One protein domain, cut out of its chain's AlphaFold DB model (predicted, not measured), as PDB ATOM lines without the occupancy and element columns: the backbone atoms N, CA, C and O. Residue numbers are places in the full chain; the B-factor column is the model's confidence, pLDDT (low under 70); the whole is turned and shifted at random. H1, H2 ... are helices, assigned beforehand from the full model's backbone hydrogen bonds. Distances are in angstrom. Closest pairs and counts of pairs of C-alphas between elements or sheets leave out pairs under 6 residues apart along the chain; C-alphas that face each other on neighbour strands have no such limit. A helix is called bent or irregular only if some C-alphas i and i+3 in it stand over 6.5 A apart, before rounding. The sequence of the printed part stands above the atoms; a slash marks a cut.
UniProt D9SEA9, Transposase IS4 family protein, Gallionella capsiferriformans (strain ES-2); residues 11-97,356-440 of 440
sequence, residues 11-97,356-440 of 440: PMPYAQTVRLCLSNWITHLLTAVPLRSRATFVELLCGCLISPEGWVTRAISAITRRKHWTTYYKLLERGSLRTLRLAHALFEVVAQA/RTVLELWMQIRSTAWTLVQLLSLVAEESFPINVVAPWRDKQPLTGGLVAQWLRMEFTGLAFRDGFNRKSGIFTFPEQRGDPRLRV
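What this domain is: This is residues 11 to 97 and 356 to 440 of the 440 residues of the protein "Transposase IS4 family protein" of Gallionella capsiferriformans (strain ES-2) (UniProt D9SEA9). Three long helices, H1, H5 and H6, stand in a triangle as a loose bundle, and H2 and H8 cover the side of it away from H5, meeting at a corner between H1 and H6. Short H3 and H4 pack on H2 at one end of the body, H7 lies at the other end beside H8, and after H9 the printed part closes with a long loop and a tail, residues 432 to 440, that leads away from the helices. The printed part has 172 residues with nine named helices, H1 to H9 in order along the chain, no named strand, and the class is all helix. It is compact, with a radius of gyration of the C-alphas of 15.7 A and a rounded outline spanning 46 by 42 by 31 A.

How they stand to each other: H1, residues 14 to 32, touches H5, residues 83 to 97, with its residues 25 to 32 alone; the closest C-alphas are those of Ala 32 and Leu 86, 5.2 A apart, at a steep tilt of 40 degrees, opposite ways. H1 and H6, residues 356 to 379, only just touch, with 3 pairs of C-alphas within 8 A, the closest those of Val 18 and Leu 376 at 6.9 A. Their tilt of 34 degrees, opposite ways, is shallow, only just short of steep. H5 and H6 touch at a shallow tilt of 6 degrees, the same way, with C-alphas 83 and 361 closest at 5.3 A. H1, H5 and H6 form a bundle, helices set side by side. H2, residues 35 to 50, is close to H1 but not clearly touching it. H2 and H6 are the hubs, touching five helices each, and they touch each other at a steep tilt of 60 degrees, with C-alphas 49 and 369 closest at 5.3 A. H3, residues 56 to 61, touches H2 about perpendicular at 80 degrees, with C-alphas 47 and 59 closest at 4.3 A. H4, residues 70 to 77, touches H2, with C-alphas 40 and 72 closest at 6.6 A, and H6, with C-alphas 76 and 358 closest at 5.6 A. H7, residues 386 to 389, only just touches H8, residues 400 to 411, with 3 pairs of C-alphas within 8 A, those of Val 389 and Trp 406 closest at 6.4 A. H8 touches H6 about perpendicular at 86 degrees, with C-alphas 374 and 400 closest at 4.6 A, and touches H2 with C-alphas 50 and 408 closest at 4.5 A. H9, residues 416 to 419, touches H2, with C-alphas 43 and 416 closest at 5.6 A. Among the pairs that are apart are H2 and H5, and H5 and H8. In H3, H4, H5, H6 and H8 every O i to N i+4 pair is within hydrogen-bond range; in H1 13 of 15 are and in H2 10 of 12, while H7 and H9 are too short for such a pair.

Where its parts are: H1 begins at C-alpha 14, (145.308, 191.004, 150.705), and is 27.8 A long from first to last C-alpha. H2 is 24.0 A long and irregular, with C-alphas 36 and 39 lying 7.5 A apart. H3 is 8.7 A long and H4 10.4 A. H5 is 21.0 A long and ends at C-alpha 97, (146.421, 187.469, 134.672). H6, the longest with 24 residues, runs 34.1 A from C-alpha 356, (164.894, 162.426, 133.904). H7 is 5.3 A long, H8 15.8 A and H9 5.6 A.

The domain as a whole: The C-alphas of Arg 78 and Lys 395, the two farthest apart, are 46.6 A from each other. Residues 98 to 355 are not printed, and C-alphas 97 and 356 are 31.1 A apart across this cut. Of the links printed whole, no link is long. Residues 420 to 440, where the chain ends, hold no named element. The mean pLDDT of the printed part is 90.0, and residue 11 and residues 432 to 440 are under 70.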
ATOM      1  N   PRO A  11     137.628 197.745 149.049       63.19
ATOM      2  CA  PRO A  11     138.990 197.220 149.044       63.19
ATOM      3  C   PRO A  11     139.019 195.875 149.784       63.19
ATOM      4  O   PRO A  11     138.812 195.811 150.995       63.19
ATOM      5  N   MET A  12     139.243 194.779 149.052       75.31
ATOM      6  CA  MET A  12     139.369 193.454 149.665       75.31
ATOM      7  C   MET A  12     140.720 193.316 150.388       75.31
ATOM      8  O   MET A  12     141.741 193.742 149.841       75.31
ATOM      9  N   PRO A  13     140.777 192.666 151.567       86.88
ATOM     10  CA  PRO A  13     142.038 192.358 152.232       86.88
ATOM     11  C   PRO A  13     142.973 191.536 151.336       86.88
ATOM     12  O   PRO A  13     142.520 190.652 150.602       86.88
ATOM     13  N   TYR A  14     144.289 191.741 151.469       88.81
ATOM     14  CA  TYR A  14     145.308 191.004 150.705       88.81
ATOM     15  C   TYR A  14     145.090 189.487 150.731       88.81
ATOM     16  O   TYR A  14     145.138 188.827 149.695       88.81
ATOM     17  N   ALA A  15     144.771 188.934 151.906       89.06
ATOM     18  CA  ALA A  15     144.522 187.507 152.067       89.06
ATOM     19  C   ALA A  15     143.360 187.006 151.193       89.06
ATOM     20  O   ALA A  15     143.456 185.940 150.582       89.06
ATOM     21  N   GLN A  16     142.278 187.783 151.090       89.44
ATOM     22  CA  GLN A  16     141.116 187.437 150.275       89.44
ATOM     23  C   GLN A  16     141.450 187.509 148.780       89.44
ATOM     24  O   GLN A  16     141.110 186.589 148.033       89.44
ATOM     25  N   THR A  17     142.187 188.541 148.357       91.50
ATOM     26  CA  THR A  17     142.693 188.674 146.982       91.50
ATOM     27  C   THR A  17     143.590 187.495 146.605       91.50
ATOM     28  O   THR A  17     143.364 186.849 145.580       91.50
ATOM     29  N   VAL A  18     144.553 187.134 147.461       93.19
ATOM     30  CA  VAL A  18     145.445 185.989 147.232       93.19
ATOM     31  C   VAL A  18     144.658 184.682 147.122       93.19
ATOM     32  O   VAL A  18     144.876 183.922 146.174       93.19
ATOM     33  N   ARG A  19     143.720 184.419 148.042       93.56
ATOM     34  CA  ARG A  19     142.870 183.216 148.002       93.56
ATOM     35  C   ARG A  19     142.065 183.154 146.708       93.56
ATOM     36  O   ARG A  19     142.037 182.100 146.071       93.56
ATOM     37  N   LEU A  20     141.464 184.262 146.273       94.50
ATOM     38  CA  LEU A  20     140.701 184.328 145.025       94.50
ATOM     39  C   LEU A  20     141.584 184.050 143.798       94.50
ATOM     40  O   LEU A  20     141.247 183.196 142.973       94.50
ATOM     41  N   CYS A  21     142.731 184.726 143.693       96.19
ATOM     42  CA  CYS A  21     143.684 184.533 142.600       96.19
ATOM     43  C   CYS A  21     144.167 183.080 142.530       96.19
ATOM     44  O   CYS A  21     144.041 182.436 141.488       96.19
ATOM     45  N   LEU A  22     144.657 182.530 143.646       97.06
ATOM     46  CA  LEU A  22     145.164 181.160 143.695       97.06
ATOM     47  C   LEU A  22     144.065 180.123 143.433       97.06
ATOM     48  O   LEU A  22     144.334 179.148 142.734       97.06
ATOM     49  N   SER A  23     142.832 180.337 143.908       97.31
ATOM     50  CA  SER A  23     141.680 179.473 143.591       97.31
ATOM     51  C   SER A  23     141.460 179.372 142.083       97.31
ATOM     52  O   SER A  23     141.418 178.275 141.518       97.31
ATOM     53  N   ASN A  24     141.391 180.525 141.412       97.69
ATOM     54  CA  ASN A  24     141.152 180.602 139.974       97.69
ATOM     55  C   ASN A  24     142.308 179.985 139.177       97.69
ATOM     56  O   ASN A  24     142.088 179.156 138.290       97.69
ATOM     57  N   TRP A  25     143.547 180.342 139.513       98.50
ATOM     58  CA  TRP A  25     144.725 179.870 138.789       98.50
ATOM     59  C   TRP A  25     144.960 178.375 138.978       98.50
ATOM     60  O   TRP A  25     145.191 177.666 138.001       98.50
ATOM     61  N   ILE A  26     144.859 177.864 140.209       98.44
ATOM     62  CA  ILE A  26     145.024 176.431 140.472       98.44
ATOM     63  C   ILE A  26     143.892 175.650 139.806       98.44
ATOM     64  O   ILE A  26     144.177 174.641 139.166       98.44
ATOM     65  N   THR A  27     142.647 176.137 139.844       98.44
ATOM     66  CA  THR A  27     141.535 175.523 139.101       98.44
ATOM     67  C   THR A  27     141.847 175.411 137.605       98.44
ATOM     68  O   THR A  27     141.665 174.340 137.022       98.44
ATOM     69  N   HIS A  28     142.401 176.460 136.986       98.38
ATOM     70  CA  HIS A  28     142.828 176.404 135.582       98.38
ATOM     71  C   HIS A  28     143.956 175.387 135.355       98.38
ATOM     72  O   HIS A  28     143.891 174.588 134.422       98.38
ATOM     73  N   LEU A  29     144.959 175.332 136.238       98.44
ATOM     74  CA  LEU A  29     146.053 174.352 136.160       98.44
ATOM     75  C   LEU A  29     145.556 172.898 136.237       98.44
ATOM     76  O   LEU A  29     146.150 172.008 135.622       98.44
ATOM     77  N   LEU A  30     144.446 172.633 136.934       97.81
ATOM     78  CA  LEU A  30     143.867 171.289 137.040       97.81
ATOM     79  C   LEU A  30     143.328 170.737 135.712       97.81
ATOM     80  O   LEU A  30     143.160 169.519 135.584       97.81
ATOM     81  N   THR A  31     143.129 171.580 134.695       96.25
ATOM     82  CA  THR A  31     142.806 171.140 133.323       96.25
ATOM     83  C   THR A  31     143.946 170.329 132.687       96.25
ATOM     84  O   THR A  31     143.707 169.424 131.880       96.25
ATOM     85  N   ALA A  32     145.193 170.565 133.113       96.75
ATOM     86  CA  ALA A  32     146.371 169.818 132.678       96.75
ATOM     87  C   ALA A  32     146.638 168.543 133.499       96.75
ATOM     88  O   ALA A  32     147.514 167.750 133.140       96.75
ATOM     89  N   VAL A  33     145.891 168.323 134.587       96.94
ATOM     90  CA  VAL A  33     146.136 167.251 135.558       96.94
ATOM     91  C   VAL A  33     145.081 166.142 135.418       96.94
ATOM     92  O   VAL A  33     143.879 166.434 135.430       96.94
ATOM     93  N   PRO A  34     145.485 164.855 135.339       95.00
ATOM     94  CA  PRO A  34     144.545 163.735 135.301       95.00
ATOM     95  C   PRO A  34     143.574 163.746 136.487       95.00
ATOM     96  O   PRO A  34     143.994 163.962 137.623       95.00
ATOM     97  N   LEU A  35     142.295 163.430 136.247       93.50
ATOM     98  CA  LEU A  35     141.214 163.510 137.247       93.50
ATOM     99  C   LEU A  35     141.567 162.849 138.589       93.50
ATOM    100  O   LEU A  35     141.412 163.459 139.645       93.50
ATOM    101  N   ARG A  36     142.111 161.624 138.551       92.19
ATOM    102  CA  ARG A  36     142.484 160.847 139.752       92.19
ATOM    103  C   ARG A  36     143.656 161.451 140.539       92.19
ATOM    104  O   ARG A  36     143.849 161.105 141.700       92.19
ATOM    105  N   SER A  37     144.422 162.342 139.917       94.69
ATOM    106  CA  SER A  37     145.627 162.960 140.473       94.69
ATOM    107  C   SER A  37     145.404 164.379 140.997       94.69
ATOM    108  O   SER A  37     146.265 164.878 141.717       94.69
ATOM    109  N   ARG A  38     144.274 165.024 140.670       96.00
ATOM    110  CA  ARG A  38     144.023 166.449 140.959       96.00
ATOM    111  C   ARG A  38     144.180 166.802 142.435       96.00
ATOM    112  O   ARG A  38     144.970 167.678 142.751       96.00
ATOM    113  N   ALA A  39     143.529 166.066 143.335       95.38
ATOM    114  CA  ALA A  39     143.608 166.334 144.776       95.38
ATOM    115  C   ALA A  39     145.051 166.266 145.319       95.38
ATOM    116  O   ALA A  39     145.481 167.132 146.070       95.38
ATOM    117  N   THR A  40     145.812 165.246 144.910       96.00
ATOM    118  CA  THR A  40     147.217 165.077 145.320       96.00
ATOM    119  C   THR A  40     148.116 166.144 144.693       96.00
ATOM    120  O   THR A  40     149.064 166.597 145.327       96.00
ATOM    121  N   PHE A  41     147.826 166.562 143.459       97.31
ATOM    122  CA  PHE A  41     148.536 167.655 142.800       97.31
ATOM    123  C   PHE A  41     148.282 169.001 143.485       97.31
ATOM    124  O   PHE A  41     149.243 169.731 143.687       97.31
ATOM    125  N   VAL A  42     147.037 169.308 143.878       97.25
ATOM    126  CA  VAL A  42     146.700 170.525 144.643       97.25
ATOM    127  C   VAL A  42     147.531 170.591 145.916       97.25
ATOM    128  O   VAL A  42     148.227 171.577 146.130       97.25
ATOM    129  N   GLU A  43     147.504 169.527 146.722       96.38
ATOM    130  CA  GLU A  43     148.307 169.432 147.945       96.38
ATOM    131  C   GLU A  43     149.793 169.678 147.653       96.38
ATOM    132  O   GLU A  43     150.413 170.532 148.278       96.38
ATOM    133  N   LEU A  44     150.360 168.982 146.662       97.12
ATOM    134  CA  LEU A  44     151.784 169.091 146.344       97.12
ATOM    135  C   LEU A  44     152.179 170.483 145.821       97.12
ATOM    136  O   LEU A  44     153.229 171.002 146.200       97.12
ATOM    137  N   LEU A  45     151.359 171.084 144.954       97.81
ATOM    138  CA  LEU A  45     151.590 172.423 144.413       97.81
ATOM    139  C   LEU A  45     151.484 173.479 145.518       97.81
ATOM    140  O   LEU A  45     152.367 174.326 145.614       97.81
ATOM    141  N   CYS A  46     150.462 173.403 146.373       97.06
ATOM    142  CA  CYS A  46     150.301 174.332 147.493       97.06
ATOM    143  C   CYS A  46     151.435 174.180 148.508       97.06
ATOM    144  O   CYS A  46     152.014 175.179 148.920       97.06
ATOM    145  N   GLY A  47     151.857 172.946 148.803       96.56
ATOM    146  CA  GLY A  47     153.064 172.683 149.585       96.56
ATOM    147  C   GLY A  47     154.316 173.329 148.982       96.56
ATOM    148  O   GLY A  47     155.164 173.836 149.709       96.56
ATOM    149  N   CYS A  48     154.423 173.398 147.650       96.69
ATOM    150  CA  CYS A  48     155.509 174.123 146.985       96.69
ATOM    151  C   CYS A  48     155.393 175.649 147.076       96.69
ATOM    152  O   CYS A  48     156.432 176.300 147.032       96.69
ATOM    153  N   LEU A  49     154.183 176.217 147.174       95.69
ATOM    154  CA  LEU A  49     153.981 177.665 147.341       95.69
ATOM    155  C   LEU A  49     154.508 178.159 148.693       95.69
ATOM    156  O   LEU A  49     155.031 179.266 148.771       95.69
ATOM    157  N   ILE A  50     154.398 177.328 149.731       93.69
ATOM    158  CA  ILE A  50     154.783 177.673 151.109       93.69
ATOM    159  C   ILE A  50     156.143 177.097 151.536       93.69
ATOM    160  O   ILE A  50     156.725 177.555 152.518       93.69
ATOM    161  N   SER A  51     156.675 176.106 150.807       93.88
ATOM    162  CA  SER A  51     157.981 175.488 151.076       93.88
ATOM    163  C   SER A  51     159.010 175.825 149.982       93.88
ATOM    164  O   SER A  51     158.984 175.237 148.890       93.88
ATOM    165  N   PRO A  52     159.973 176.724 150.249       88.62
ATOM    166  CA  PRO A  52     160.995 177.118 149.276       88.62
ATOM    167  C   PRO A  52     162.103 176.070 149.058       88.62
ATOM    168  O   PRO A  52     162.855 176.171 148.095       88.62
ATOM    169  N   GLU A  53     162.205 175.043 149.904       91.62
ATOM    170  CA  GLU A  53     163.401 174.187 149.991       91.62
ATOM    171  C   GLU A  53     163.645 173.274 148.779       91.62
ATOM    172  O   GLU A  53     164.763 172.811 148.582       91.62
ATOM    173  N   GLY A  54     162.635 172.996 147.952       93.00
ATOM    174  CA  GLY A  54     162.786 172.197 146.727       93.00
ATOM    175  C   GLY A  54     162.710 170.677 146.903       93.00
ATOM    176  O   GLY A  54     162.516 169.967 145.913       93.00
ATOM    177  N   TRP A  55     162.772 170.156 148.130       96.06
ATOM    178  CA  TRP A  55     162.542 168.736 148.411       96.06
ATOM    179  C   TRP A  55     161.050 168.385 148.351       96.06
ATOM    180  O   TRP A  55     160.207 169.111 148.881       96.06
ATOM    181  N   VAL A  56     160.718 167.228 147.770       96.62
ATOM    182  CA  VAL A  56     159.334 166.715 147.740       96.62
ATOM    183  C   VAL A  56     158.808 166.493 149.161       96.62
ATOM    184  O   VAL A  56     157.689 166.893 149.470       96.62
ATOM    185  N   THR A  57     159.629 165.922 150.048       96.00
ATOM    186  CA  THR A  57     159.288 165.711 151.464       96.00
ATOM    187  C   THR A  57     158.949 167.013 152.175       96.00
ATOM    188  O   THR A  57     157.922 167.079 152.836       96.00
ATOM    189  N   ARG A  58     159.746 168.071 151.989       95.19
ATOM    190  CA  ARG A  58     159.505 169.381 152.616       95.19
ATOM    191  C   ARG A  58     158.208 170.030 152.149       95.19
ATOM    192  O   ARG A  58     157.476 170.555 152.979       95.19
ATOM    193  N   ALA A  59     157.882 169.925 150.860       95.62
ATOM    194  CA  ALA A  59     156.595 170.394 150.349       95.62
ATOM    195  C   ALA A  59     155.413 169.646 150.994       95.62
ATOM    196  O   ALA A  59     154.404 170.257 151.323       95.62
ATOM    197  N   ILE A  60     155.543 168.333 151.210       95.06
ATOM    198  CA  ILE A  60     154.496 167.503 151.829       95.06
ATOM    199  C   ILE A  60     154.406 167.729 153.347       95.06
ATOM    200  O   ILE A  60     153.313 167.686 153.900       95.06
ATOM    201  N   SER A  61     155.530 167.958 154.028       93.50
ATOM    202  CA  SER A  61     155.568 168.228 155.471       93.50
ATOM    203  C   SER A  61     155.030 169.610 155.838       93.50
ATOM    204  O   SER A  61     154.640 169.814 156.979       93.50
ATOM    205  N   ALA A  62     154.994 170.553 154.893       92.69
ATOM    206  CA  ALA A  62     154.471 171.898 155.125       92.69
ATOM    207  C   ALA A  62     152.929 171.970 155.151       92.69
ATOM    208  O   ALA A  62     152.376 173.035 155.421       92.69
ATOM    209  N   ILE A  63     152.229 170.869 154.855       92.94
ATOM    210  CA  ILE A  63     150.768 170.818 154.707       92.94
ATOM    211  C   ILE A  63     150.147 169.717 155.569       92.94
ATOM    212  O   ILE A  63     150.793 168.712 155.878       92.94
ATOM    213  N   THR A  64     148.844 169.817 155.842       93.56
ATOM    214  CA  THR A  64     148.077 168.673 156.359       93.56
ATOM    215  C   THR A  64     147.750 167.717 155.218       93.56
ATOM    216  O   THR A  64     146.749 167.849 154.511       93.56
ATOM    217  N   ARG A  65     148.626 166.730 155.015       90.06
ATOM    218  CA  ARG A  65     148.445 165.675 154.010       90.06
ATOM    219  C   ARG A  65     147.337 164.700 154.416       90.06
ATOM    220  O   ARG A  65     147.359 164.162 155.518       90.06
ATOM    221  N   ARG A  66     146.425 164.362 153.497       89.00
ATOM    222  CA  ARG A  66     145.450 163.270 153.731       89.00
ATOM    223  C   ARG A  66     145.911 161.896 153.252       89.00
ATOM    224  O   ARG A  66     145.287 160.887 153.572       89.00
ATOM    225  N   LYS A  67     146.937 161.830 152.401       91.12
ATOM    226  CA  LYS A  67     147.432 160.569 151.832       91.12
ATOM    227  C   LYS A  67     148.795 160.199 152.402       91.12
ATOM    228  O   LYS A  67     149.554 161.039 152.891       91.12
ATOM    229  N   HIS A  68     149.109 158.909 152.314       94.25
ATOM    230  CA  HIS A  68     150.442 158.406 152.616       94.25
ATOM    231  C   HIS A  68     151.475 159.044 151.673       94.25
ATOM    232  O   HIS A  68     151.192 159.223 150.482       94.25
ATOM    233  N   TRP A  69     152.662 159.368 152.193       92.75
ATOM    234  CA  TRP A  69     153.687 160.161 151.499       92.75
ATOM    235  C   TRP A  69     154.105 159.561 150.143       92.75
ATOM    236  O   TRP A  69     154.339 160.287 149.178       92.75
ATOM    237  N   THR A  70     154.086 158.232 150.012       94.94
ATOM    238  CA  THR A  70     154.392 157.529 148.750       94.94
ATOM    239  C   THR A  70     153.451 157.901 147.600       94.94
ATOM    240  O   THR A  70     153.823 157.787 146.434       94.94
ATOM    241  N   THR A  71     152.239 158.387 147.884       94.94
ATOM    242  CA  THR A  71     151.264 158.801 146.857       94.94
ATOM    243  C   THR A  71     151.776 159.979 146.027       94.94
ATOM    244  O   THR A  71     151.545 160.026 144.818       94.94
ATOM    245  N   TYR A  72     152.491 160.915 146.653       95.44
ATOM    246  CA  TYR A  72     153.041 162.097 145.989       95.44
ATOM    247  C   TYR A  72     154.223 161.730 145.085       95.44
ATOM    248  O   TYR A  72     154.314 162.216 143.963       95.44
ATOM    249  N   TYR A  73     155.072 160.792 145.508       95.88
ATOM    250  CA  TYR A  73     156.134 160.248 144.655       95.88
ATOM    251  C   TYR A  73     155.555 159.482 143.462       95.88
ATOM    252  O   TYR A  73     155.927 159.746 142.321       95.88
ATOM    253  N   LYS A  74     154.536 158.640 143.691       95.19
ATOM    254  CA  LYS A  74     153.811 157.945 142.613       95.19
ATOM    255  C   LYS A  74     153.173 158.916 141.613       95.19
ATOM    256  O   LYS A  74     153.125 158.603 140.425       95.19
ATOM    257  N   LEU A  75     152.683 160.080 142.057       94.75
ATOM    258  CA  LEU A  75     152.181 161.129 141.158       94.75
ATOM    259  C   LEU A  75     153.272 161.601 140.186       94.75
ATOM    260  O   LEU A  75     152.993 161.749 138.997       94.75
ATOM    261  N   LEU A  76     154.493 161.813 140.682       95.50
ATOM    262  CA  LEU A  76     155.623 162.264 139.871       95.50
ATOM    263  C   LEU A  76     156.157 161.150 138.953       95.50
ATOM    264  O   LEU A  76     156.523 161.405 137.808       95.50
ATOM    265  N   GLU A  77     156.182 159.907 139.434       94.44
ATOM    266  CA  GLU A  77     156.816 158.773 138.751       94.44
ATOM    267  C   GLU A  77     155.962 158.124 137.662       94.44
ATOM    268  O   GLU A  77     156.502 157.634 136.672       94.44
ATOM    269  N   ARG A  78     154.630 158.123 137.809       85.81
ATOM    270  CA  ARG A  78     153.719 157.438 136.870       85.81
ATOM    271  C   ARG A  78     153.645 158.087 135.487       85.81
ATOM    272  O   ARG A  78     153.062 157.505 134.578       85.81
ATOM    273  N   GLY A  79     154.165 159.305 135.322       76.75
ATOM    274  CA  GLY A  79     154.211 160.008 134.036       76.75
ATOM    275  C   GLY A  79     152.848 160.406 133.453       76.75
ATOM    276  O   GLY A  79     152.786 160.868 132.313       76.75
ATOM    277  N   SER A  80     151.755 160.250 134.209       85.00
ATOM    278  CA  SER A  80     150.405 160.639 133.784       85.00
ATOM    279  C   SER A  80     150.226 162.160 133.759       85.00
ATOM    280  O   SER A  80     149.523 162.688 132.898       85.00
ATOM    281  N   LEU A  81     150.900 162.874 134.665       92.38
ATOM    282  CA  LEU A  81     151.029 164.325 134.621       92.38
ATOM    283  C   LEU A  81     152.153 164.702 133.648       92.38
ATOM    284  O   LEU A  81     153.315 164.359 133.855       92.38
ATOM    285  N   ARG A  82     151.801 165.396 132.563       94.12
ATOM    286  CA  ARG A  82     152.741 165.746 131.492       94.12
ATOM    287  C   ARG A  82     153.251 167.175 131.669       94.12
ATOM    288  O   ARG A  82     152.453 168.109 131.654       94.12
ATOM    289  N   THR A  83     154.573 167.346 131.716       96.19
ATOM    290  CA  THR A  83     155.253 168.650 131.838       96.19
ATOM    291  C   THR A  83     154.737 169.688 130.845       96.19
ATOM    292  O   THR A  83     154.393 170.795 131.243       96.19
ATOM    293  N   LEU A  84     154.615 169.327 129.562       97.00
ATOM    294  CA  LEU A  84     154.188 170.273 128.528       97.00
ATOM    295  C   LEU A  84     152.730 170.724 128.695       97.00
ATOM    296  O   LEU A  84     152.439 171.896 128.493       97.00
ATOM    297  N   ARG A  85     151.827 169.824 129.114       97.19
ATOM    298  CA  ARG A  85     150.427 170.190 129.387       97.19
ATOM    299  C   ARG A  85     150.334 171.155 130.564       97.19
ATOM    300  O   ARG A  85     149.571 172.110 130.505       97.19
ATOM    301  N   LEU A  86     151.126 170.921 131.612       98.25
ATOM    302  CA  LEU A  86     151.185 171.829 132.755       98.25
ATOM    303  C   LEU A  86     151.775 173.193 132.359       98.25
ATOM    304  O   LEU A  86     151.262 174.219 132.787       98.25
ATOM    305  N   ALA A  87     152.793 173.213 131.494       98.44
ATOM    306  CA  ALA A  87     153.351 174.449 130.947       98.44
ATOM    307  C   ALA A  87     152.345 175.230 130.080       98.44
ATOM    308  O   ALA A  87     152.316 176.454 130.150       98.44
ATOM    309  N   HIS A  88     151.501 174.546 129.295       98.44
ATOM    310  CA  HIS A  88     150.398 175.176 128.551       98.44
ATOM    311  C   HIS A  88     149.415 175.868 129.490       98.44
ATOM    312  O   HIS A  88     149.180 177.063 129.339       98.44
ATOM    313  N   ALA A  89     148.915 175.151 130.498       98.44
ATOM    314  CA  ALA A  89     147.979 175.723 131.462       98.44
ATOM    315  C   ALA A  89     148.606 176.883 132.257       98.44
ATOM    316  O   ALA A  89     147.951 177.894 132.494       98.44
ATOM    317  N   LEU A  90     149.890 176.782 132.627       98.69
ATOM    318  CA  LEU A  90     150.614 177.870 133.289       98.69
ATOM    319  C   LEU A  90     150.746 179.106 132.392       98.69
ATOM    320  O   LEU A  90     150.545 180.226 132.852       98.69
ATOM    321  N   PHE A  91     151.068 178.912 131.113       97.75
ATOM    322  CA  PHE A  91     151.146 180.003 130.147       97.75
ATOM    323  C   PHE A  91     149.804 180.730 130.008       97.75
ATOM    324  O   PHE A  91     149.764 181.958 129.977       97.75
ATOM    325  N   GLU A  92     148.704 179.980 129.951       96.62
ATOM    326  CA  GLU A  92     147.355 180.540 129.891       96.62
ATOM    327  C   GLU A  92     147.003 181.324 131.158       96.62
ATOM    328  O   GLU A  92     146.478 182.428 131.035       96.62
ATOM    329  N   VAL A  93     147.360 180.824 132.349       97.81
ATOM    330  CA  VAL A  93     147.216 181.571 133.614       97.81
ATOM    331  C   VAL A  93     147.954 182.906 133.543       97.81
ATOM    332  O   VAL A  93     147.358 183.945 133.816       97.81
ATOM    333  N   VAL A  94     149.226 182.899 133.128       97.00
ATOM    334  CA  VAL A  94     150.030 184.126 132.999       97.00
ATOM    335  C   VAL A  94     149.396 185.091 131.999       97.00
ATOM    336  O   VAL A  94     149.259 186.273 132.295       97.00
ATOM    337  N   ALA A  95     148.976 184.601 130.833       93.62
ATOM    338  CA  ALA A  95     148.397 185.438 129.788       93.62
ATOM    339  C   ALA A  95     147.007 185.997 130.140       93.62
ATOM    340  O   ALA A  95     146.618 187.023 129.589       93.62
ATOM    341  N   GLN A  96     146.249 185.316 131.005       92.50
ATOM    342  CA  GLN A  96     144.970 185.807 131.525       92.50
ATOM    343  C   GLN A  96     145.171 186.828 132.648       92.50
ATOM    344  O   GLN A  96     144.462 187.827 132.682       92.50
ATOM    345  N   ALA A  97     146.126 186.580 133.551       93.19
ATOM    346  CA  ALA A  97     146.421 187.469 134.672       93.19
ATOM    347  C   ALA A  97     147.112 188.765 134.225       93.19
ATOM    348  O   ALA A  97     146.884 189.813 134.817       93.19
ATOM    349  N   ARG A 356     164.949 161.146 134.639       93.88
ATOM    350  CA  ARG A 356     164.894 162.426 133.904       93.88
ATOM    351  C   ARG A 356     163.482 163.013 133.830       93.88
ATOM    352  O   ARG A 356     163.301 164.196 134.083       93.88
ATOM    353  N   THR A 357     162.496 162.202 133.460       94.88
ATOM    354  CA  THR A 357     161.103 162.649 133.297       94.88
ATOM    355  C   THR A 357     160.501 163.139 134.611       94.88
ATOM    356  O   THR A 357     159.777 164.130 134.625       94.88
ATOM    357  N   VAL A 358     160.847 162.483 135.719       96.75
ATOM    358  CA  VAL A 358     160.410 162.843 137.074       96.75
ATOM    359  C   VAL A 358     161.093 164.135 137.524       96.75
ATOM    360  O   VAL A 358     160.436 165.012 138.077       96.75
ATOM    361  N   LEU A 359     162.386 164.293 137.224       96.62
ATOM    362  CA  LEU A 359     163.146 165.514 137.490       96.62
ATOM    363  C   LEU A 359     162.594 166.720 136.711       96.62
ATOM    364  O   LEU A 359     162.380 167.781 137.290       96.62
ATOM    365  N   GLU A 360     162.334 166.564 135.410       97.00
ATOM    366  CA  GLU A 360     161.743 167.616 134.569       97.00
ATOM    367  C   GLU A 360     160.317 167.971 135.023       97.00
ATOM    368  O   GLU A 360     159.952 169.146 135.033       97.00
ATOM    369  N   LEU A 361     159.513 166.989 135.446       97.69
ATOM    370  CA  LEU A 361     158.192 167.254 136.017       97.69
ATOM    371  C   LEU A 361     158.285 167.990 137.359       97.69
ATOM    372  O   LEU A 361     157.536 168.940 137.588       97.69
ATOM    373  N   TRP A 362     159.207 167.593 138.236       97.62
ATOM    374  CA  TRP A 362     159.389 168.268 139.517       97.62
ATOM    375  C   TRP A 362     159.876 169.711 139.325       97.62
ATOM    376  O   TRP A 362     159.302 170.628 139.910       97.62
ATOM    377  N   MET A 363     160.823 169.944 138.409       97.69
ATOM    378  CA  MET A 363     161.222 171.290 137.974       97.69
ATOM    379  C   MET A 363     160.027 172.112 137.471       97.69
ATOM    380  O   MET A 363     159.895 173.284 137.828       97.69
ATOM    381  N   GLN A 364     159.128 171.508 136.688       98.06
ATOM    382  CA  GLN A 364     157.929 172.186 136.197       98.06
ATOM    383  C   GLN A 364     156.986 172.587 137.334       98.06
ATOM    384  O   GLN A 364     156.506 173.717 137.342       98.06
ATOM    385  N   ILE A 365     156.725 171.707 138.305       97.88
ATOM    386  CA  ILE A 365     155.859 172.020 139.455       97.88
ATOM    387  C   ILE A 365     156.472 173.147 140.294       97.88
ATOM    388  O   ILE A 365     155.773 174.097 140.648       97.88
ATOM    389  N   ARG A 366     157.787 173.104 140.544       97.31
ATOM    390  CA  ARG A 366     158.505 174.167 141.266       97.31
ATOM    391  C   ARG A 366     158.451 175.504 140.527       97.31
ATOM    392  O   ARG A 366     158.164 176.523 141.150       97.31
ATOM    393  N   SER A 367     158.668 175.493 139.213       97.38
ATOM    394  CA  SER A 367     158.586 176.689 138.359       97.38
ATOM    395  C   SER A 367     157.163 177.246 138.285       97.38
ATOM    396  O   SER A 367     156.978 178.460 138.294       97.38
ATOM    397  N   THR A 368     156.157 176.365 138.284       98.19
ATOM    398  CA  THR A 368     154.736 176.735 138.372       98.19
ATOM    399  C   THR A 368     154.476 177.459 139.689       98.19
ATOM    400  O   THR A 368     153.982 178.577 139.665       98.19
ATOM    401  N   ALA A 369     154.885 176.883 140.826       97.69
ATOM    402  CA  ALA A 369     154.729 177.516 142.135       97.69
ATOM    403  C   ALA A 369     155.414 178.892 142.197       97.69
ATOM    404  O   ALA A 369     154.774 179.869 142.575       97.69
ATOM    405  N   TRP A 370     156.672 178.999 141.748       97.25
ATOM    406  CA  TRP A 370     157.379 180.285 141.702       97.25
ATOM    407  C   TRP A 370     156.663 181.311 140.819       97.25
ATOM    408  O   TRP A 370     156.532 182.472 141.195       97.25
ATOM    409  N   THR A 371     156.166 180.886 139.656       97.88
ATOM    410  CA  THR A 371     155.414 181.766 138.757       97.88
ATOM    411  C   THR A 371     154.146 182.288 139.418       97.88
ATOM    412  O   THR A 371     153.882 183.478 139.311       97.88
ATOM    413  N   LEU A 372     153.390 181.453 140.137       97.88
ATOM    414  CA  LEU A 372     152.198 181.913 140.862       97.88
ATOM    415  C   LEU A 372     152.558 182.921 141.963       97.88
ATOM    416  O   LEU A 372     151.888 183.940 142.091       97.88
ATOM    417  N   VAL A 373     153.638 182.684 142.713       96.06
ATOM    418  CA  VAL A 373     154.143 183.621 143.734       96.06
ATOM    419  C   VAL A 373     154.538 184.962 143.113       96.06
ATOM    420  O   VAL A 373     154.162 186.021 143.610       96.06
ATOM    421  N   GLN A 374     155.279 184.929 142.007       95.44
ATOM    422  CA  GLN A 374     155.701 186.136 141.305       95.44
ATOM    423  C   GLN A 374     154.519 186.843 140.622       95.44
ATOM    424  O   GLN A 374     154.531 188.061 140.524       95.44
ATOM    425  N   LEU A 375     153.488 186.115 140.178       95.50
ATOM    426  CA  LEU A 375     152.245 186.709 139.684       95.50
ATOM    427  C   LEU A 375     151.488 187.429 140.800       95.50
ATOM    428  O   LEU A 375     151.052 188.551 140.580       95.50
ATOM    429  N   LEU A 376     151.365 186.835 141.993       94.75
ATOM    430  CA  LEU A 376     150.758 187.509 143.149       94.75
ATOM    431  C   LEU A 376     151.461 188.830 143.463       94.75
ATOM    432  O   LEU A 376     150.790 189.830 143.689       94.75
ATOM    433  N   SER A 377     152.796 188.855 143.398       92.31
ATOM    434  CA  SER A 377     153.549 190.091 143.632       92.31
ATOM    435  C   SER A 377     153.306 191.170 142.575       92.31
ATOM    436  O   SER A 377     153.710 192.300 142.796       92.31
ATOM    437  N   LEU A 378     152.743 190.819 141.414       91.81
ATOM    438  CA  LEU A 378     152.440 191.748 140.325       91.81
ATOM    439  C   LEU A 378     150.971 192.183 140.337       91.81
ATOM    440  O   LEU A 378     150.681 193.316 139.985       91.81
ATOM    441  N   VAL A 379     150.044 191.293 140.713       91.25
ATOM    442  CA  VAL A 379     148.594 191.576 140.662       91.25
ATOM    443  C   VAL A 379     148.014 192.078 141.983       91.25
ATOM    444  O   VAL A 379     146.902 192.591 141.988       91.25
ATOM    445  N   ALA A 380     148.718 191.888 143.100       87.62
ATOM    446  CA  ALA A 380     148.229 192.225 144.438       87.62
ATOM    447  C   ALA A 380     149.203 193.128 145.218       87.62
ATOM    448  O   ALA A 380     149.130 193.191 146.445       87.62
ATOM    449  N   GLU A 381     150.109 193.818 144.512       85.38
ATOM    450  CA  GLU A 381     151.166 194.648 145.106       85.38
ATOM    451  C   GLU A 381     150.620 195.736 146.033       85.38
ATOM    452  O   GLU A 381     151.061 195.832 147.174       85.38
ATOM    453  N   GLU A 382     149.620 196.491 145.574       83.56
ATOM    454  CA  GLU A 382     149.067 197.647 146.297       83.56
ATOM    455  C   GLU A 382     148.495 197.281 147.670       83.56
ATOM    456  O   GLU A 382     148.597 198.044 148.624       83.56
ATOM    457  N   SER A 383     147.912 196.088 147.780       84.88
ATOM    458  CA  SER A 383     147.286 195.612 149.015       84.88
ATOM    459  C   SER A 383     148.250 194.882 149.957       84.88
ATOM    460  O   SER A 383     147.830 194.447 151.027       84.88
ATOM    461  N   PHE A 384     149.524 194.701 149.589       88.38
ATOM    462  CA  PHE A 384     150.447 193.865 150.358       88.38
ATOM    463  C   PHE A 384     150.733 194.442 151.762       88.38
ATOM    464  O   PHE A 384     151.161 195.592 151.878       88.38
ATOM    465  N   PRO A 385     150.591 193.650 152.845       87.50
ATOM    466  CA  PRO A 385     150.793 194.125 154.213       87.50
ATOM    467  C   PRO A 385     152.288 194.190 154.580       87.50
ATOM    468  O   PRO A 385     152.779 193.417 155.410       87.50
ATOM    469  N   ILE A 386     153.032 195.118 153.966       86.69
ATOM    470  CA  ILE A 386     154.493 195.236 154.134       86.69
ATOM    471  C   ILE A 386     154.898 195.438 155.599       86.69
ATOM    472  O   ILE A 386     155.849 194.810 156.060       86.69
ATOM    473  N   ASN A 387     154.106 196.204 156.352       85.12
ATOM    474  CA  ASN A 387     154.346 196.515 157.763       85.12
ATOM    475  C   ASN A 387     154.266 195.289 158.684       85.12
ATOM    476  O   ASN A 387     154.852 195.299 159.759       85.12
ATOM    477  N   VAL A 388     153.566 194.229 158.266       84.38
ATOM    478  CA  VAL A 388     153.446 192.982 159.038       84.38
ATOM    479  C   VAL A 388     154.569 192.007 158.683       84.38
ATOM    480  O   VAL A 388     155.093 191.311 159.547       84.38
ATOM    481  N   VAL A 389     154.945 191.938 157.404       85.12
ATOM    482  CA  VAL A 389     155.875 190.911 156.900       85.12
ATOM    483  C   VAL A 389     157.333 191.351 156.995       85.12
ATOM    484  O   VAL A 389     158.202 190.550 157.338       85.12
ATOM    485  N   ALA A 390     157.609 192.603 156.633       86.94
ATOM    486  CA  ALA A 390     158.951 193.169 156.588       86.94
ATOM    487  C   ALA A 390     158.896 194.707 156.702       86.94
ATOM    488  O   ALA A 390     159.199 195.394 155.724       86.94
ATOM    489  N   PRO A 391     158.536 195.265 157.876       84.25
ATOM    490  CA  PRO A 391     158.398 196.714 158.064       84.25
ATOM    491  C   PRO A 391     159.670 197.510 157.720       84.25
ATOM    492  O   PRO A 391     159.591 198.637 157.250       84.25
ATOM    493  N   TRP A 392     160.860 196.908 157.840       85.56
ATOM    494  CA  TRP A 392     162.133 197.524 157.429       85.56
ATOM    495  C   TRP A 392     162.333 197.630 155.903       85.56
ATOM    496  O   TRP A 392     163.361 198.131 155.449       85.56
ATOM    497  N   ARG A 393     161.397 197.124 155.090       81.56
ATOM    498  CA  ARG A 393     161.391 197.247 153.621       81.56
ATOM    499  C   ARG A 393     160.293 198.181 153.117       81.56
ATOM    500  O   ARG A 393     159.923 198.088 151.946       81.56
ATOM    501  N   ASP A 394     159.783 199.063 153.974       72.44
ATOM    502  CA  ASP A 394     158.816 200.078 153.572       72.44
ATOM    503  C   ASP A 394     159.315 200.857 152.337       72.44
ATOM    504  O   ASP A 394     160.510 201.135 152.191       72.44
ATOM    505  N   LYS A 395     158.399 201.142 151.406       73.38
ATOM    506  CA  LYS A 395     158.650 201.803 150.106       73.38
ATOM    507  C   LYS A 395     159.545 201.044 149.112       73.38
ATOM    508  O   LYS A 395     159.817 201.565 148.030       73.38
ATOM    509  N   GLN A 396     160.000 199.826 149.419       75.62
ATOM    510  CA  GLN A 396     160.695 198.989 148.436       75.62
ATOM    511  C   GLN A 396     159.704 198.197 147.565       75.62
ATOM    512  O   GLN A 396     158.655 197.788 148.059       75.62
ATOM    513  N   PRO A 397     160.053 197.895 146.297       77.31
ATOM    514  CA  PRO A 397     159.206 197.092 145.417       77.31
ATOM    515  C   PRO A 397     158.886 195.719 146.012       77.31
ATOM    516  O   PRO A 397     159.774 195.043 146.561       77.31
ATOM    517  N   LEU A 398     157.643 195.266 145.833       84.12
ATOM    518  CA  LEU A 398     157.239 193.949 146.297       84.12
ATOM    519  C   LEU A 398     157.950 192.857 145.489       84.12
ATOM    520  O   LEU A 398     157.915 192.808 144.259       84.12
ATOM    521  N   THR A 399     158.603 191.933 146.190       86.69
ATOM    522  CA  THR A 399     159.301 190.809 145.559       86.69
ATOM    523  C   THR A 399     158.550 189.504 145.788       86.69
ATOM    524  O   THR A 399     157.909 189.313 146.821       86.69
ATOM    525  N   GLY A 400     158.703 188.544 144.870       87.06
ATOM    526  CA  GLY A 400     158.166 187.192 145.065       87.06
ATOM    527  C   GLY A 400     158.666 186.528 146.359       87.06
ATOM    528  O   GLY A 400     157.949 185.740 146.960       87.06
ATOM    529  N   GLY A 401     159.857 186.894 146.849       88.75
ATOM    530  CA  GLY A 401     160.365 186.422 148.142       88.75
ATOM    531  C   GLY A 401     159.517 186.875 149.337       88.75
ATOM    532  O   GLY A 401     159.216 186.057 150.201       88.75
ATOM    533  N   LEU A 402     159.077 188.140 149.358       90.31
ATOM    534  CA  LEU A 402     158.183 188.659 150.405       90.31
ATOM    535  C   LEU A 402     156.808 187.992 150.348       90.31
ATOM    536  O   LEU A 402     156.265 187.598 151.377       90.31
ATOM    537  N   VAL A 403     156.275 187.799 149.141       92.44
ATOM    538  CA  VAL A 403     155.012 187.076 148.953       92.44
ATOM    539  C   VAL A 403     155.131 185.631 149.434       92.44
ATOM    540  O   VAL A 403     154.251 185.159 150.145       92.44
ATOM    541  N   ALA A 404     156.221 184.930 149.111       92.00
ATOM    542  CA  ALA A 404     156.459 183.572 149.598       92.00
ATOM    543  C   ALA A 404     156.557 183.503 151.128       92.00
ATOM    544  O   ALA A 404     156.029 182.570 151.733       92.00
ATOM    545  N   GLN A 405     157.209 184.486 151.759       90.81
ATOM    546  CA  GLN A 405     157.277 184.586 153.216       90.81
ATOM    547  C   GLN A 405     155.880 184.751 153.821       90.81
ATOM    548  O   GLN A 405     155.524 184.001 154.729       90.81
ATOM    549  N   TRP A 406     155.069 185.659 153.273       92.88
ATOM    550  CA  TRP A 406     153.690 185.849 153.715       92.88
ATOM    551  C   TRP A 406     152.842 184.582 153.527       92.88
ATOM    552  O   TRP A 406     152.186 184.140 154.464       92.88
ATOM    553  N   LEU A 407     152.920 183.931 152.358       92.88
ATOM    554  CA  LEU A 407     152.206 182.676 152.084       92.88
ATOM    555  C   LEU A 407     152.553 181.590 153.105       92.88
ATOM    556  O   LEU A 407     151.686 180.819 153.508       92.88
ATOM    557  N   ARG A 408     153.821 181.520 153.520       90.75
ATOM    558  CA  ARG A 408     154.269 180.581 154.546       90.75
ATOM    559  C   ARG A 408     153.680 180.920 155.914       90.75
ATOM    560  O   ARG A 408     153.238 180.002 156.594       90.75
ATOM    561  N   MET A 409     153.676 182.191 156.315       88.44
ATOM    562  CA  MET A 409     153.082 182.616 157.590       88.44
ATOM    563  C   MET A 409     151.587 182.285 157.644       88.44
ATOM    564  O   MET A 409     151.116 181.744 158.635       88.44
ATOM    565  N   GLU A 410     150.871 182.545 156.552       87.81
ATOM    566  CA  GLU A 410     149.415 182.417 156.497       87.81
ATOM    567  C   GLU A 410     148.934 180.966 156.308       87.81
ATOM    568  O   GLU A 410     147.917 180.560 156.867       87.81
ATOM    569  N   PHE A 411     149.631 180.167 155.493       90.00
ATOM    570  CA  PHE A 411     149.080 178.902 154.984       90.00
ATOM    571  C   PHE A 411     149.879 177.644 155.346       90.00
ATOM    572  O   PHE A 411     149.590 176.561 154.821       90.00
ATOM    573  N   THR A 412     150.879 177.741 156.226       88.94
ATOM    574  CA  THR A 412     151.564 176.541 156.739       88.94
ATOM    575  C   THR A 412     150.605 175.675 157.548       88.94
ATOM    576  O   THR A 412     149.819 176.176 158.341       88.94
ATOM    577  N   GLY A 413     150.660 174.357 157.338       85.12
ATOM    578  CA  GLY A 413     149.810 173.405 158.057       85.12
ATOM    579  C   GLY A 413     148.353 173.389 157.590       85.12
ATOM    580  O   GLY A 413     147.513 172.776 158.235       85.12
ATOM    581  N   LEU A 414     148.024 174.027 156.464       89.88
ATOM    582  CA  LEU A 414     146.658 174.041 155.947       89.88
ATOM    583  C   LEU A 414     146.297 172.710 155.255       89.88
ATOM    584  O   LEU A 414     147.094 172.113 154.519       89.88
ATOM    585  N   ALA A 415     145.050 172.267 155.420       92.44
ATOM    586  CA  ALA A 415     144.485 171.108 154.729       92.44
ATOM    587  C   ALA A 415     143.977 171.472 153.320       92.44
ATOM    588  O   ALA A 415     142.780 171.426 153.043       92.44
ATOM    589  N   PHE A 416     144.886 171.805 152.394       94.12
ATOM    590  CA  PHE A 416     144.540 172.250 151.029       94.12
ATOM    591  C   PHE A 416     143.588 171.325 150.268       94.12
ATOM    592  O   PHE A 416     142.811 171.783 149.435       94.12
ATOM    593  N   ARG A 417     143.607 170.019 150.542       93.81
ATOM    594  CA  ARG A 417     142.691 169.072 149.895       93.81
ATOM    595  C   ARG A 417     141.219 169.394 150.155       93.81
ATOM    596  O   ARG A 417     140.400 169.089 149.293       93.81
ATOM    597  N   ASP A 418     140.894 169.987 151.298       92.44
ATOM    598  CA  ASP A 418     139.516 170.297 151.689       92.44
ATOM    599  C   ASP A 418     138.898 171.365 150.775       92.44
ATOM    600  O   ASP A 418     137.696 171.355 150.530       92.44
ATOM    601  N   GLY A 419     139.740 172.216 150.184       93.00
ATOM    602  CA  GLY A 419     139.347 173.205 149.185       93.00
ATOM    603  C   GLY A 419     139.052 172.634 147.793       93.00
ATOM    604  O   GLY A 419     138.563 173.345 146.919       93.00
ATOM    605  N   PHE A 420     139.359 171.358 147.537       95.81
ATOM    606  CA  PHE A 420     139.171 170.747 146.222       95.81
ATOM    607  C   PHE A 420     137.857 169.962 146.131       95.81
ATOM    608  O   PHE A 420     137.710 168.881 146.707       95.81
ATOM    609  N   ASN A 421     136.928 170.444 145.304       95.44
ATOM    610  CA  ASN A 421     135.684 169.741 145.015       95.44
ATOM    611  C   ASN A 421     135.883 168.732 143.872       95.44
ATOM    612  O   ASN A 421     136.091 169.091 142.713       95.44
ATOM    613  N   ARG A 422     135.769 167.435 144.183       91.75
ATOM    614  CA  ARG A 422     135.968 166.355 143.200       91.75
ATOM    615  C   ARG A 422     134.907 166.323 142.093       91.75
ATOM    616  O   ARG A 422     135.242 165.890 140.993       91.75
ATOM    617  N   LYS A 423     133.662 166.725 142.377       90.50
ATOM    618  CA  LYS A 423     132.548 166.682 141.413       90.50
ATOM    619  C   LYS A 423     132.675 167.807 140.388       90.50
ATOM    620  O   LYS A 423     132.657 167.533 139.195       90.50
ATOM    621  N   SER A 424     132.860 169.045 140.847       93.06
ATOM    622  CA  SER A 424     133.010 170.203 139.954       93.06
ATOM    623  C   SER A 424     134.420 170.323 139.363       93.06
ATOM    624  O   SER A 424     134.607 170.942 138.322       93.06
ATOM    625  N   GLY A 425     135.431 169.744 140.018       92.50
ATOM    626  CA  GLY A 425     136.838 169.916 139.658       92.50
ATOM    627  C   GLY A 425     137.402 171.297 140.008       92.50
ATOM    628  O   GLY A 425     138.530 171.588 139.612       92.50
ATOM    629  N   ILE A 426     136.638 172.114 140.736       95.88
ATOM    630  CA  ILE A 426     137.019 173.460 141.171       95.88
ATOM    631  C   ILE A 426     137.806 173.368 142.476       95.88
ATOM    632  O   ILE A 426     137.485 172.573 143.364       95.88
ATOM    633  N   PHE A 427     138.846 174.190 142.574       97.00
ATOM    634  CA  PHE A 427     139.596 174.413 143.794       97.00
ATOM    635  C   PHE A 427     139.292 175.808 144.341       97.00
ATOM    636  O   PHE A 427     139.531 176.809 143.666       97.00
ATOM    637  N   THR A 428     138.809 175.851 145.576       95.75
ATOM    638  CA  THR A 428     138.670 177.067 146.371       95.75
ATOM    639  C   THR A 428     139.713 177.008 147.472       95.75
ATOM    640  O   THR A 428     139.781 176.030 148.212       95.75
ATOM    641  N   PHE A 429     140.553 178.030 147.571       91.81
ATOM    642  CA  PHE A 429     141.589 178.103 148.590       91.81
ATOM    643  C   PHE A 429     140.933 178.040 149.976       91.81
ATOM    644  O   PHE A 429     140.044 178.855 150.232       91.81
ATOM    645  N   PRO A 430     141.306 177.087 150.853       87.94
ATOM    646  CA  PRO A 430     140.627 176.963 152.131       87.94
ATOM    647  C   PRO A 430     140.903 178.186 152.999       87.94
ATOM    648  O   PRO A 430     141.990 178.770 152.953       87.94
ATOM    649  N   GLU A 431     139.924 178.540 153.819       76.88
ATOM    650  CA  GLU A 431     140.146 179.465 154.919       76.88
ATOM    651  C   GLU A 431     141.042 178.805 155.967       76.88
ATOM    652  O   GLU A 431     141.057 177.577 156.126       76.88
ATOM    653  N   GLN A 432     141.815 179.627 156.671       67.81
ATOM    654  CA  GLN A 432     142.533 179.174 157.849       67.81
ATOM    655  C   GLN A 432     141.468 178.671 158.831       67.81
ATOM    656  O   GLN A 432     140.579 179.431 159.216       67.81
ATOM    657  N   ARG A 433     141.486 177.378 159.183       53.84
ATOM    658  CA  ARG A 433     140.622 176.894 160.269       53.84
ATOM    659  C   ARG A 433     141.029 177.700 161.497       53.84
ATOM    660  O   ARG A 433     142.205 177.657 161.839       53.84
ATOM    661  N   GLY A 434     140.101 178.488 162.051       51.91
ATOM    662  CA  GLY A 434     140.389 179.477 163.091       51.91
ATOM    663  C   GLY A 434     141.306 178.894 164.159       51.91
ATOM    664  O   GLY A 434     140.952 177.891 164.774       51.91
ATOM    665  N   ASP A 435     142.488 179.485 164.329       45.88
ATOM    666  CA  ASP A 435     143.560 178.856 165.094       45.88
ATOM    667  C   ASP A 435     143.921 179.690 166.336       45.88
ATOM    668  O   ASP A 435     144.863 180.477 166.310       45.88
ATOM    669  N   PRO A 436     143.185 179.567 167.458       35.44
ATOM    670  CA  PRO A 436     143.541 180.235 168.710       35.44
ATOM    671  C   PRO A 436     144.718 179.584 169.459       35.44
ATOM    672  O   PRO A 436     145.001 179.967 170.589       35.44
ATOM    673  N   ARG A 437     145.325 178.551 168.882       39.94
ATOM    674  CA  ARG A 437     146.713 178.035 168.882       39.94
ATOM    675  C   ARG A 437     146.583 176.989 167.735       39.94
ATOM    676  O   ARG A 437     145.541 176.349 167.681       39.94
ATOM    677  N   LEU A 438     147.542 176.656 166.885       45.09
ATOM    678  CA  LEU A 438     148.696 175.853 167.259       45.09
ATOM    679  C   LEU A 438     148.401 174.995 168.530       45.09
ATOM    680  O   LEU A 438     149.250 174.900 169.405       45.09
ATOM    681  N   ARG A 439     147.141 174.513 168.731       35.91
ATOM    682  CA  ARG A 439     146.540 174.049 170.016       35.91
ATOM    683  C   ARG A 439     146.798 172.562 170.115       35.91
ATOM    684  O   ARG A 439     145.861 171.793 170.295       35.91
ATOM    685  N   VAL A 440     148.061 172.185 169.968       34.72
ATOM    686  CA  VAL A 440     148.611 170.917 170.437       34.72
ATOM    687  C   VAL A 440     149.928 171.235 171.104       34.72
ATOM    688  O   VAL A 440     150.765 171.877 170.431       34.72
TER     689      VAL A 440